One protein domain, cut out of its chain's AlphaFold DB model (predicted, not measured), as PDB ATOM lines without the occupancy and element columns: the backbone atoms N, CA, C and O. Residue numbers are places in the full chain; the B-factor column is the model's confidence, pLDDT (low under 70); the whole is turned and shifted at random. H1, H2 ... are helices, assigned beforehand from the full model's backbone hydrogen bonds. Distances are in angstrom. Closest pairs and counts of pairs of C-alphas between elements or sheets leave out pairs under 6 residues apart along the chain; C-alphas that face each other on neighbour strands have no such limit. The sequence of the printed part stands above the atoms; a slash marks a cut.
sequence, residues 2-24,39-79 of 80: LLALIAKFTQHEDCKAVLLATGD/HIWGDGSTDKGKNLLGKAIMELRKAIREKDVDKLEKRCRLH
ATOM      1  N   LEU A   2      -3.121  13.935 -41.644       88.19
ATOM      2  CA  LEU A   2      -4.359  13.258 -42.064       88.19
ATOM      3  C   LEU A   2      -5.596  14.174 -42.153       88.19
ATOM      4  O   LEU A   2      -6.362  14.045 -43.098       88.19
ATOM      5  N   LEU A   3      -5.751  15.150 -41.247       92.25
ATOM      6  CA  LEU A   3      -6.850  16.132 -41.304       92.25
ATOM      7  C   LEU A   3      -6.872  16.937 -42.615       92.25
ATOM      8  O   LEU A   3      -7.941  17.179 -43.164       92.25
ATOM      9  N   ALA A   4      -5.703  17.316 -43.141       92.88
ATOM     10  CA  ALA A   4      -5.611  18.049 -44.403       92.88
ATOM     11  C   ALA A   4      -5.979  17.162 -45.602       92.88
ATOM     12  O   ALA A   4      -6.641  17.618 -46.530       92.88
ATOM     13  N   LEU A   5      -5.592  15.881 -45.565       94.94
ATOM     14  CA  LEU A   5      -5.993  14.905 -46.579       94.94
ATOM     15  C   LEU A   5      -7.505  14.675 -46.549       94.94
ATOM     16  O   LEU A   5      -8.134  14.725 -47.601       94.94
ATOM     17  N   ILE A   6      -8.087  14.488 -45.358       95.00
ATOM     18  CA  ILE A   6      -9.541  14.382 -45.184       95.00
ATOM     19  C   ILE A   6     -10.211  15.597 -45.823       95.00
ATOM     20  O   ILE A   6     -11.001  15.408 -46.737       95.00
ATOM     21  N   ALA A   7      -9.825  16.818 -45.436       95.12
ATOM     22  CA  ALA A   7     -10.401  18.043 -45.988       95.12
ATOM     23  C   ALA A   7     -10.304  18.100 -47.521       95.12
ATOM     24  O   ALA A   7     -11.307  18.324 -48.191       95.12
ATOM     25  N   LYS A   8      -9.124  17.827 -48.093       94.75
ATOM     26  CA  LYS A   8      -8.916  17.847 -49.549       94.75
ATOM     27  C   LYS A   8      -9.840  16.868 -50.274       94.75
ATOM     28  O   LYS A   8     -10.495  17.239 -51.241       94.75
ATOM     29  N   PHE A   9      -9.887  15.618 -49.827       96.12
ATOM     30  CA  PHE A   9     -10.650  14.579 -50.518       96.12
ATOM     31  C   PHE A   9     -12.146  14.590 -50.175       96.12
ATOM     32  O   PHE A   9     -12.908  13.924 -50.866       96.12
ATOM     33  N   THR A  10     -12.599  15.323 -49.154       92.75
ATOM     34  CA  THR A  10     -14.035  15.516 -48.886       92.75
ATOM     35  C   THR A  10     -14.594  16.800 -49.496       92.75
ATOM     36  O   THR A  10     -15.775  16.823 -49.823       92.75
ATOM     37  N   GLN A  11     -13.781  17.844 -49.703       96.88
ATOM     38  CA  GLN A  11     -14.213  19.058 -50.418       96.88
ATOM     39  C   GLN A  11     -14.247  18.898 -51.942       96.88
ATOM     40  O   GLN A  11     -15.010  19.600 -52.604       96.88
ATOM     41  N   HIS A  12     -13.422  18.013 -52.505       97.12
ATOM     42  CA  HIS A  12     -13.221  17.888 -53.949       97.12
ATOM     43  C   HIS A  12     -13.604  16.480 -54.434       97.12
ATOM     44  O   HIS A  12     -12.826  15.528 -54.314       97.12
ATOM     45  N   GLU A  13     -14.823  16.330 -54.966       96.31
ATOM     46  CA  GLU A  13     -15.362  15.027 -55.405       96.31
ATOM     47  C   GLU A  13     -14.588  14.419 -56.589       96.31
ATOM     48  O   GLU A  13     -14.474  13.198 -56.693       96.31
ATOM     49  N   ASP A  14     -13.984  15.241 -57.444       97.69
ATOM     50  CA  ASP A  14     -13.083  14.810 -58.516       97.69
ATOM     51  C   ASP A  14     -11.817  14.137 -57.957       97.69
ATOM     52  O   ASP A  14     -11.465  13.023 -58.353       97.69
ATOM     53  N   CYS A  15     -11.177  14.754 -56.962       96.88
ATOM     54  CA  CYS A  15     -10.010  14.196 -56.280       96.88
ATOM     55  C   CYS A  15     -10.356  12.876 -55.584       96.88
ATOM     56  O   CYS A  15      -9.588  11.911 -55.633       96.88
ATOM     57  N   LYS A  16     -11.522  12.817 -54.940       97.56
ATOM     58  CA  LYS A  16     -12.042  11.608 -54.292       97.56
ATOM     59  C   LYS A  16     -12.294  10.484 -55.288       97.56
ATOM     60  O   LYS A  16     -11.910   9.346 -55.023       97.56
ATOM     61  N   ALA A  17     -12.896  10.794 -56.435       97.94
ATOM     62  CA  ALA A  17     -13.122   9.830 -57.503       97.94
ATOM     63  C   ALA A  17     -11.793   9.268 -58.028       97.94
ATOM     64  O   ALA A  17     -11.647   8.050 -58.125       97.94
ATOM     65  N   VAL A  18     -10.795  10.130 -58.264       97.75
ATOM     66  CA  VAL A  18      -9.437   9.714 -58.655       97.75
ATOM     67  C   VAL A  18      -8.817   8.801 -57.597       97.75
ATOM     68  O   VAL A  18      -8.306   7.733 -57.934       97.75
ATOM     69  N   LEU A  19      -8.909   9.165 -56.315       97.25
ATOM     70  CA  LEU A  19      -8.397   8.340 -55.221       97.25
ATOM     71  C   LEU A  19      -9.069   6.962 -55.181       97.25
ATOM     72  O   LEU A  19      -8.384   5.947 -55.052       97.25
ATOM     73  N   LEU A  20     -10.392   6.890 -55.313       97.75
ATOM     74  CA  LEU A  20     -11.119   5.618 -55.314       97.75
ATOM     75  C   LEU A  20     -10.783   4.760 -56.540       97.75
ATOM     76  O   LEU A  20     -10.619   3.544 -56.392       97.75
ATOM     77  N   ALA A  21     -10.609   5.390 -57.706       98.06
ATOM     78  CA  ALA A  21     -10.240   4.743 -58.965       98.06
ATOM     79  C   ALA A  21      -8.853   4.081 -58.927       98.06
ATOM     80  O   ALA A  21      -8.579   3.179 -59.718       98.06
ATOM     81  N   THR A  22      -7.988   4.448 -57.973       97.62
ATOM     82  CA  THR A  22      -6.720   3.729 -57.747       97.62
ATOM     83  C   THR A  22      -6.914   2.272 -57.304       97.62
ATOM     84  O   THR A  22      -5.953   1.500 -57.328       97.62
ATOM     85  N   GLY A  23      -8.133   1.861 -56.933       97.12
ATOM     86  CA  GLY A  23      -8.415   0.488 -56.525       97.12
ATOM     87  C   GLY A  23      -7.639   0.133 -55.260       97.12
ATOM     88  O   GLY A  23      -7.604   0.925 -54.322       97.12
ATOM     89  N   ASP A  24      -7.016  -1.038 -55.232       96.69
ATOM     90  CA  ASP A  24      -6.192  -1.491 -54.103       96.69
ATOM     91  C   ASP A  24      -4.691  -1.316 -54.354       96.69
ATOM     92  O   ASP A  24      -3.864  -1.847 -53.616       96.69
ATOM     93  N   HIS A  39      12.644  10.189 -47.522       77.06
ATOM     94  CA  HIS A  39      12.536   8.918 -46.811       77.06
ATOM     95  C   HIS A  39      11.426   8.895 -45.745       77.06
ATOM     96  O   HIS A  39      11.256   7.891 -45.049       77.06
ATOM     97  N   ILE A  40      10.699   9.993 -45.531       80.06
ATOM     98  CA  ILE A  40       9.643  10.102 -44.518       80.06
ATOM     99  C   ILE A  40       8.269  10.039 -45.188       80.06
ATOM    100  O   ILE A  40       7.435   9.222 -44.791       80.06
ATOM    101  N   TRP A  41       8.015  10.869 -46.192       81.75
ATOM    102  CA  TRP A  41       6.716  10.926 -46.861       81.75
ATOM    103  C   TRP A  41       6.635  10.026 -48.095       81.75
ATOM    104  O   TRP A  41       5.554   9.476 -48.322       81.75
ATOM    105  N   GLY A  42       7.758   9.790 -48.782       80.19
ATOM    106  CA  GLY A  42       7.912   8.836 -49.888       80.19
ATOM    107  C   GLY A  42       8.640   7.539 -49.497       80.19
ATOM    108  O   GLY A  42       8.956   7.310 -48.323       80.19
ATOM    109  N   ASP A  43       8.885   6.673 -50.488       78.69
ATOM    110  CA  ASP A  43       9.689   5.438 -50.344       78.69
ATOM    111  C   ASP A  43      11.205   5.691 -50.502       78.69
ATOM    112  O   ASP A  43      12.022   4.799 -50.262       78.69
ATOM    113  N   GLY A  44      11.594   6.927 -50.821       72.31
ATOM    114  CA  GLY A  44      12.974   7.327 -51.062       72.31
ATOM    115  C   GLY A  44      13.670   6.561 -52.198       72.31
ATOM    116  O   GLY A  44      13.124   5.651 -52.817       72.31
ATOM    117  N   SER A  45      14.924   6.900 -52.489       69.50
ATOM    118  CA  SER A  45      15.679   6.330 -53.616       69.50
ATOM    119  C   SER A  45      16.113   4.875 -53.405       69.50
ATOM    120  O   SER A  45      16.589   4.232 -54.347       69.50
ATOM    121  N   THR A  46      15.949   4.367 -52.180       69.94
ATOM    122  CA  THR A  46      16.357   3.026 -51.740       69.94
ATOM    123  C   THR A  46      15.184   2.094 -51.417       69.94
ATOM    124  O   THR A  46      15.430   1.015 -50.879       69.94
ATOM    125  N   ASP A  47      13.937   2.499 -51.695       67.69
ATOM    126  CA  ASP A  47      12.699   1.787 -51.316       67.69
ATOM    127  C   ASP A  47      12.587   1.489 -49.800       67.69
ATOM    128  O   ASP A  47      11.868   0.591 -49.359       67.69
ATOM    129  N   LYS A  48      13.338   2.229 -48.971       71.69
ATOM    130  CA  LYS A  48      13.362   2.123 -47.497       71.69
ATOM    131  C   LYS A  48      12.680   3.297 -46.799       71.69
ATOM    132  O   LYS A  48      12.723   3.395 -45.569       71.69
ATOM    133  N   GLY A  49      12.105   4.212 -47.566       78.06
ATOM    134  CA  GLY A  49      11.332   5.321 -47.043       78.06
ATOM    135  C   GLY A  49      10.084   4.839 -46.309       78.06
ATOM    136  O   GLY A  49       9.635   3.697 -46.416       78.06
ATOM    137  N   LYS A  50       9.537   5.709 -45.466       86.19
ATOM    138  CA  LYS A  50       8.402   5.358 -44.612       86.19
ATOM    139  C   LYS A  50       7.073   5.417 -45.357       86.19
ATOM    140  O   LYS A  50       6.108   4.846 -44.835       86.19
ATOM    141  N   ASN A  51       7.010   6.100 -46.503       90.12
ATOM    142  CA  ASN A  51       5.800   6.348 -47.285       90.12
ATOM    143  C   ASN A  51       4.610   6.765 -46.407       90.12
ATOM    144  O   ASN A  51       3.507   6.215 -46.495       90.12
ATOM    145  N   LEU A  52       4.845   7.688 -45.466       91.00
ATOM    146  CA  LEU A  52       3.799   8.110 -44.533       91.00
ATOM    147  C   LEU A  52       2.640   8.794 -45.264       91.00
ATOM    148  O   LEU A  52       1.499   8.675 -44.814       91.00
ATOM    149  N   LEU A  53       2.904   9.458 -46.396       91.88
ATOM    150  CA  LEU A  53       1.859  10.094 -47.192       91.88
ATOM    151  C   LEU A  53       0.993   9.040 -47.878       91.88
ATOM    152  O   LEU A  53      -0.226   9.049 -47.704       91.88
ATOM    153  N   GLY A  54       1.613   8.107 -48.603       93.31
ATOM    154  CA  GLY A  54       0.893   7.034 -49.280       93.31
ATOM    155  C   GLY A  54       0.082   6.196 -48.300       93.31
ATOM    156  O   GLY A  54      -1.100   5.950 -48.537       93.31
ATOM    157  N   LYS A  55       0.657   5.842 -47.143       93.75
ATOM    158  CA  LYS A  55      -0.057   5.137 -46.065       93.75
ATOM    159  C   LYS A  55      -1.265   5.920 -45.557       93.75
ATOM    160  O   LYS A  55      -2.348   5.347 -45.458       93.75
ATOM    161  N   ALA A  56      -1.115   7.218 -45.293       94.81
ATOM    162  CA  ALA A  56      -2.221   8.060 -44.841       94.81
ATOM    163  C   ALA A  56      -3.332   8.186 -45.901       94.81
ATOM    164  O   ALA A  56      -4.515   8.103 -45.571       94.81
ATOM    165  N   ILE A  57      -2.972   8.339 -47.179       95.81
ATOM    166  CA  ILE A  57      -3.930   8.412 -48.292       95.81
ATOM    167  C   ILE A  57      -4.653   7.073 -48.488       95.81
ATOM    168  O   ILE A  57      -5.866   7.054 -48.701       95.81
ATOM    169  N   MET A  58      -3.948   5.944 -48.391       96.94
ATOM    170  CA  MET A  58      -4.551   4.611 -48.497       96.94
ATOM    171  C   MET A  58      -5.475   4.297 -47.315       96.94
ATOM    172  O   MET A  58      -6.531   3.692 -47.510       96.94
ATOM    173  N   GLU A  59      -5.126   4.742 -46.108       96.50
ATOM    174  CA  GLU A  59      -6.013   4.657 -44.948       96.50
ATOM    175  C   GLU A  59      -7.284   5.492 -45.154       96.50
ATOM    176  O   GLU A  59      -8.393   4.996 -44.941       96.50
ATOM    177  N   LEU A  60      -7.147   6.726 -45.648       97.06
ATOM    178  CA  LEU A  60      -8.288   7.571 -45.993       97.06
ATOM    179  C   LEU A  60      -9.162   6.937 -47.087       97.06
ATOM    180  O   LEU A  60     -10.384   6.917 -46.956       97.06
ATOM    181  N   ARG A  61      -8.559   6.357 -48.135       98.06
ATOM    182  CA  ARG A  61      -9.271   5.625 -49.200       98.06
ATOM    183  C   ARG A  61     -10.140   4.510 -48.623       98.06
ATOM    184  O   ARG A  61     -11.294   4.368 -49.026       98.06
ATOM    185  N   LYS A  62      -9.601   3.737 -47.675       97.69
ATOM    186  CA  LYS A  62     -10.345   2.681 -46.978       97.69
ATOM    187  C   LYS A  62     -11.521   3.264 -46.189       97.69
ATOM    188  O   LYS A  62     -12.649   2.822 -46.385       97.69
ATOM    189  N   ALA A  63     -11.283   4.307 -45.396       97.00
ATOM    190  CA  ALA A  63     -12.334   4.959 -44.617       97.00
ATOM    191  C   ALA A  63     -13.454   5.543 -45.498       97.00
ATOM    192  O   ALA A  63     -14.624   5.444 -45.142       97.00
ATOM    193  N   ILE A  64     -13.133   6.098 -46.673       97.00
ATOM    194  CA  ILE A  64     -14.144   6.588 -47.626       97.00
ATOM    195  C   ILE A  64     -15.025   5.438 -48.135       97.00
ATOM    196  O   ILE A  64     -16.244   5.590 -48.186       97.00
ATOM    197  N   ARG A  65     -14.438   4.282 -48.483       97.06
ATOM    198  CA  ARG A  65     -15.198   3.100 -48.940       97.06
ATOM    199  C   ARG A  65     -16.114   2.540 -47.856       97.06
ATOM    200  O   ARG A  65     -17.240   2.154 -48.151       97.06
ATOM    201  N   GLU A  66     -15.629   2.518 -46.621       97.38
ATOM    202  CA  GLU A  66     -16.347   1.991 -45.456       97.38
ATOM    203  C   GLU A  66     -17.337   3.002 -44.854       97.38
ATOM    204  O   GLU A  66     -18.119   2.638 -43.985       97.38
ATOM    205  N   LYS A  67     -17.354   4.251 -45.349       95.44
ATOM    206  CA  LYS A  67     -18.123   5.382 -44.790       95.44
ATOM    207  C   LYS A  67     -17.746   5.706 -43.333       95.44
ATOM    208  O   LYS A  67     -18.567   6.190 -42.565       95.44
ATOM    209  N   ASP A  68     -16.471   5.518 -43.002       96.62
ATOM    210  CA  ASP A  68     -15.882   5.646 -41.662       96.62
ATOM    211  C   ASP A  68     -14.993   6.904 -41.511       96.62
ATOM    212  O   ASP A  68     -14.172   7.005 -40.594       96.62
ATOM    213  N   VAL A  69     -15.132   7.894 -42.401       94.69
ATOM    214  CA  VAL A  69     -14.303   9.120 -42.391       94.69
ATOM    215  C   VAL A  69     -14.426   9.883 -41.066       94.69
ATOM    216  O   VAL A  69     -13.410  10.315 -40.524       94.69
ATOM    217  N   ASP A  70     -15.622   9.960 -40.477       94.25
ATOM    218  CA  ASP A  70     -15.840  10.627 -39.184       94.25
ATOM    219  C   ASP A  70     -15.076   9.952 -38.038       94.25
ATOM    220  O   ASP A  70     -14.555  10.604 -37.130       94.25
ATOM    221  N   LYS A  71     -14.993   8.617 -38.067       93.75
ATOM    222  CA  LYS A  71     -14.237   7.834 -37.083       93.75
ATOM    223  C   LYS A  71     -12.743   8.110 -37.222       93.75
ATOM    224  O   LYS A  71     -12.051   8.282 -36.215       93.75
ATOM    225  N   LEU A  72     -12.262   8.185 -38.464       92.50
ATOM    226  CA  LEU A  72     -10.875   8.513 -38.773       92.50
ATOM    227  C   LEU A  72     -10.515   9.934 -38.313       92.50
ATOM    228  O   LEU A  72      -9.474  10.132 -37.683       92.50
ATOM    229  N   GLU A  73     -11.396  10.906 -38.552       92.12
ATOM    230  CA  GLU A  73     -11.207  12.290 -38.120       92.12
ATOM    231  C   GLU A  73     -11.161  12.413 -36.590       92.12
ATOM    232  O   GLU A  73     -10.238  13.023 -36.040       92.12
ATOM    233  N   LYS A  74     -12.108  11.777 -35.883       91.50
ATOM    234  CA  LYS A  74     -12.149  11.760 -34.411       91.50
ATOM    235  C   LYS A  74     -10.863  11.198 -33.815       91.50
ATOM    236  O   LYS A  74     -10.327  11.783 -32.878       91.50
ATOM    237  N   ARG A  75     -10.324  10.113 -34.383       90.19
ATOM    238  CA  ARG A  75      -9.058   9.517 -33.925       90.19
ATOM    239  C   ARG A  75      -7.909  10.526 -33.959       90.19
ATOM    240  O   ARG A  75      -7.130  10.582 -33.013       90.19
ATOM    241  N   CYS A  76      -7.828  11.338 -35.012       82.38
ATOM    242  CA  CYS A  76      -6.810  12.381 -35.128       82.38
ATOM    243  C   CYS A  76      -7.014  13.550 -34.164       82.38
ATOM    244  O   CYS A  76      -6.028  14.117 -33.706       82.38
ATOM    245  N   ARG A  77      -8.261  13.913 -33.857       82.81
ATOM    246  CA  ARG A  77      -8.572  15.011 -32.929       82.81
ATOM    247  C   ARG A  77      -8.404  14.626 -31.457       82.81
ATOM    248  O   ARG A  77      -8.165  15.502 -30.645       82.81
ATOM    249  N   LEU A  78      -8.487  13.337 -31.119       65.75
ATOM    250  CA  LEU A  78      -8.323  12.815 -29.751       65.75
ATOM    251  C   LEU A  78      -6.869  12.812 -29.233       65.75
ATOM    252  O   LEU A  78      -6.638  12.399 -28.103       65.75
ATOM    253  N   HIS A  79      -5.899  13.210 -30.057       58.72
ATOM    254  CA  HIS A  79      -4.464  13.191 -29.735       58.72
ATOM    255  C   HIS A  79      -3.807  14.578 -29.897       58.72
ATOM    256  O   HIS A  79      -2.586  14.665 -30.032       58.72
TER     257      HIS A  79
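This is residues 2 to 24 and 39 to 79 of the 80 residues of the protein "NADAR domain-containing protein" of marine sediment metagenome (UniProt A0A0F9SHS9). H1 and the longest helix, H3, cross in the middle, with H2 and H4 on opposite sides of this pair. A loop with no named element, residues 39 to 51, reaches beyond the start of H3 and makes one end of the longest axis. The printed part has 64 residues with four named helices, H1 to H4 in chain order, and no named strand; the class is all helix. It is only just compact, close to loose, with a radius of gyration of the C-alphas of 12.6 A and spans of 35 by 31 by 18 A.

H1, residues 2 to 11, begins at C-alpha 2 (-4.359, 13.258, -42.064) and measures 14.2 A from first to last C-alpha. H2 is residues 13 to 21, 12.0 A. H3, residues 52 to 66, begins at C-alpha 52 (3.799, 8.110, -44.533) and measures 21.1 A. H4, residues 69 to 77, measures 12.5 A and ends at C-alpha 77 (-8.572, 15.011, -32.929).

H1 touches H2 only at the corner by their tight link, with C-alphas 9 and 16 closest at 5.0 A. H1 touches residues 56 to 60 of H3 at a steep tilt of 50 degrees, the same way; the closest C-alphas, Leu 2 and Ala 56, are 6.3 A apart. H1 touches H4 at 34 degrees, a shallow tilt only just short of steep, opposite ways, with C-alphas 3 and 73 closest at 6.6 A. H2 and H3 only just touch, with 3 pairs of C-alphas within 8 A, about perpendicular at 84 degrees; C-alphas 20 and 61 are closest at 6.4 A. H3 and H4 form a helical hairpin, opposite ways at 43 degrees, with C-alphas 63 and 69 closest at 5.1 A. H2 and H4 are apart. In H1, H2, H3 and H4 every O i to N i+4 pair is within hydrogen-bond range.

The farthest C-alphas, Thr 46 and Asp 70, are 35.4 A apart. Residues 25 to 38 are not printed, and C-alphas 24 and 39 are 22.6 A apart across this cut. Model confidence is under 70 at residues 45 to 47 and 78 to 79.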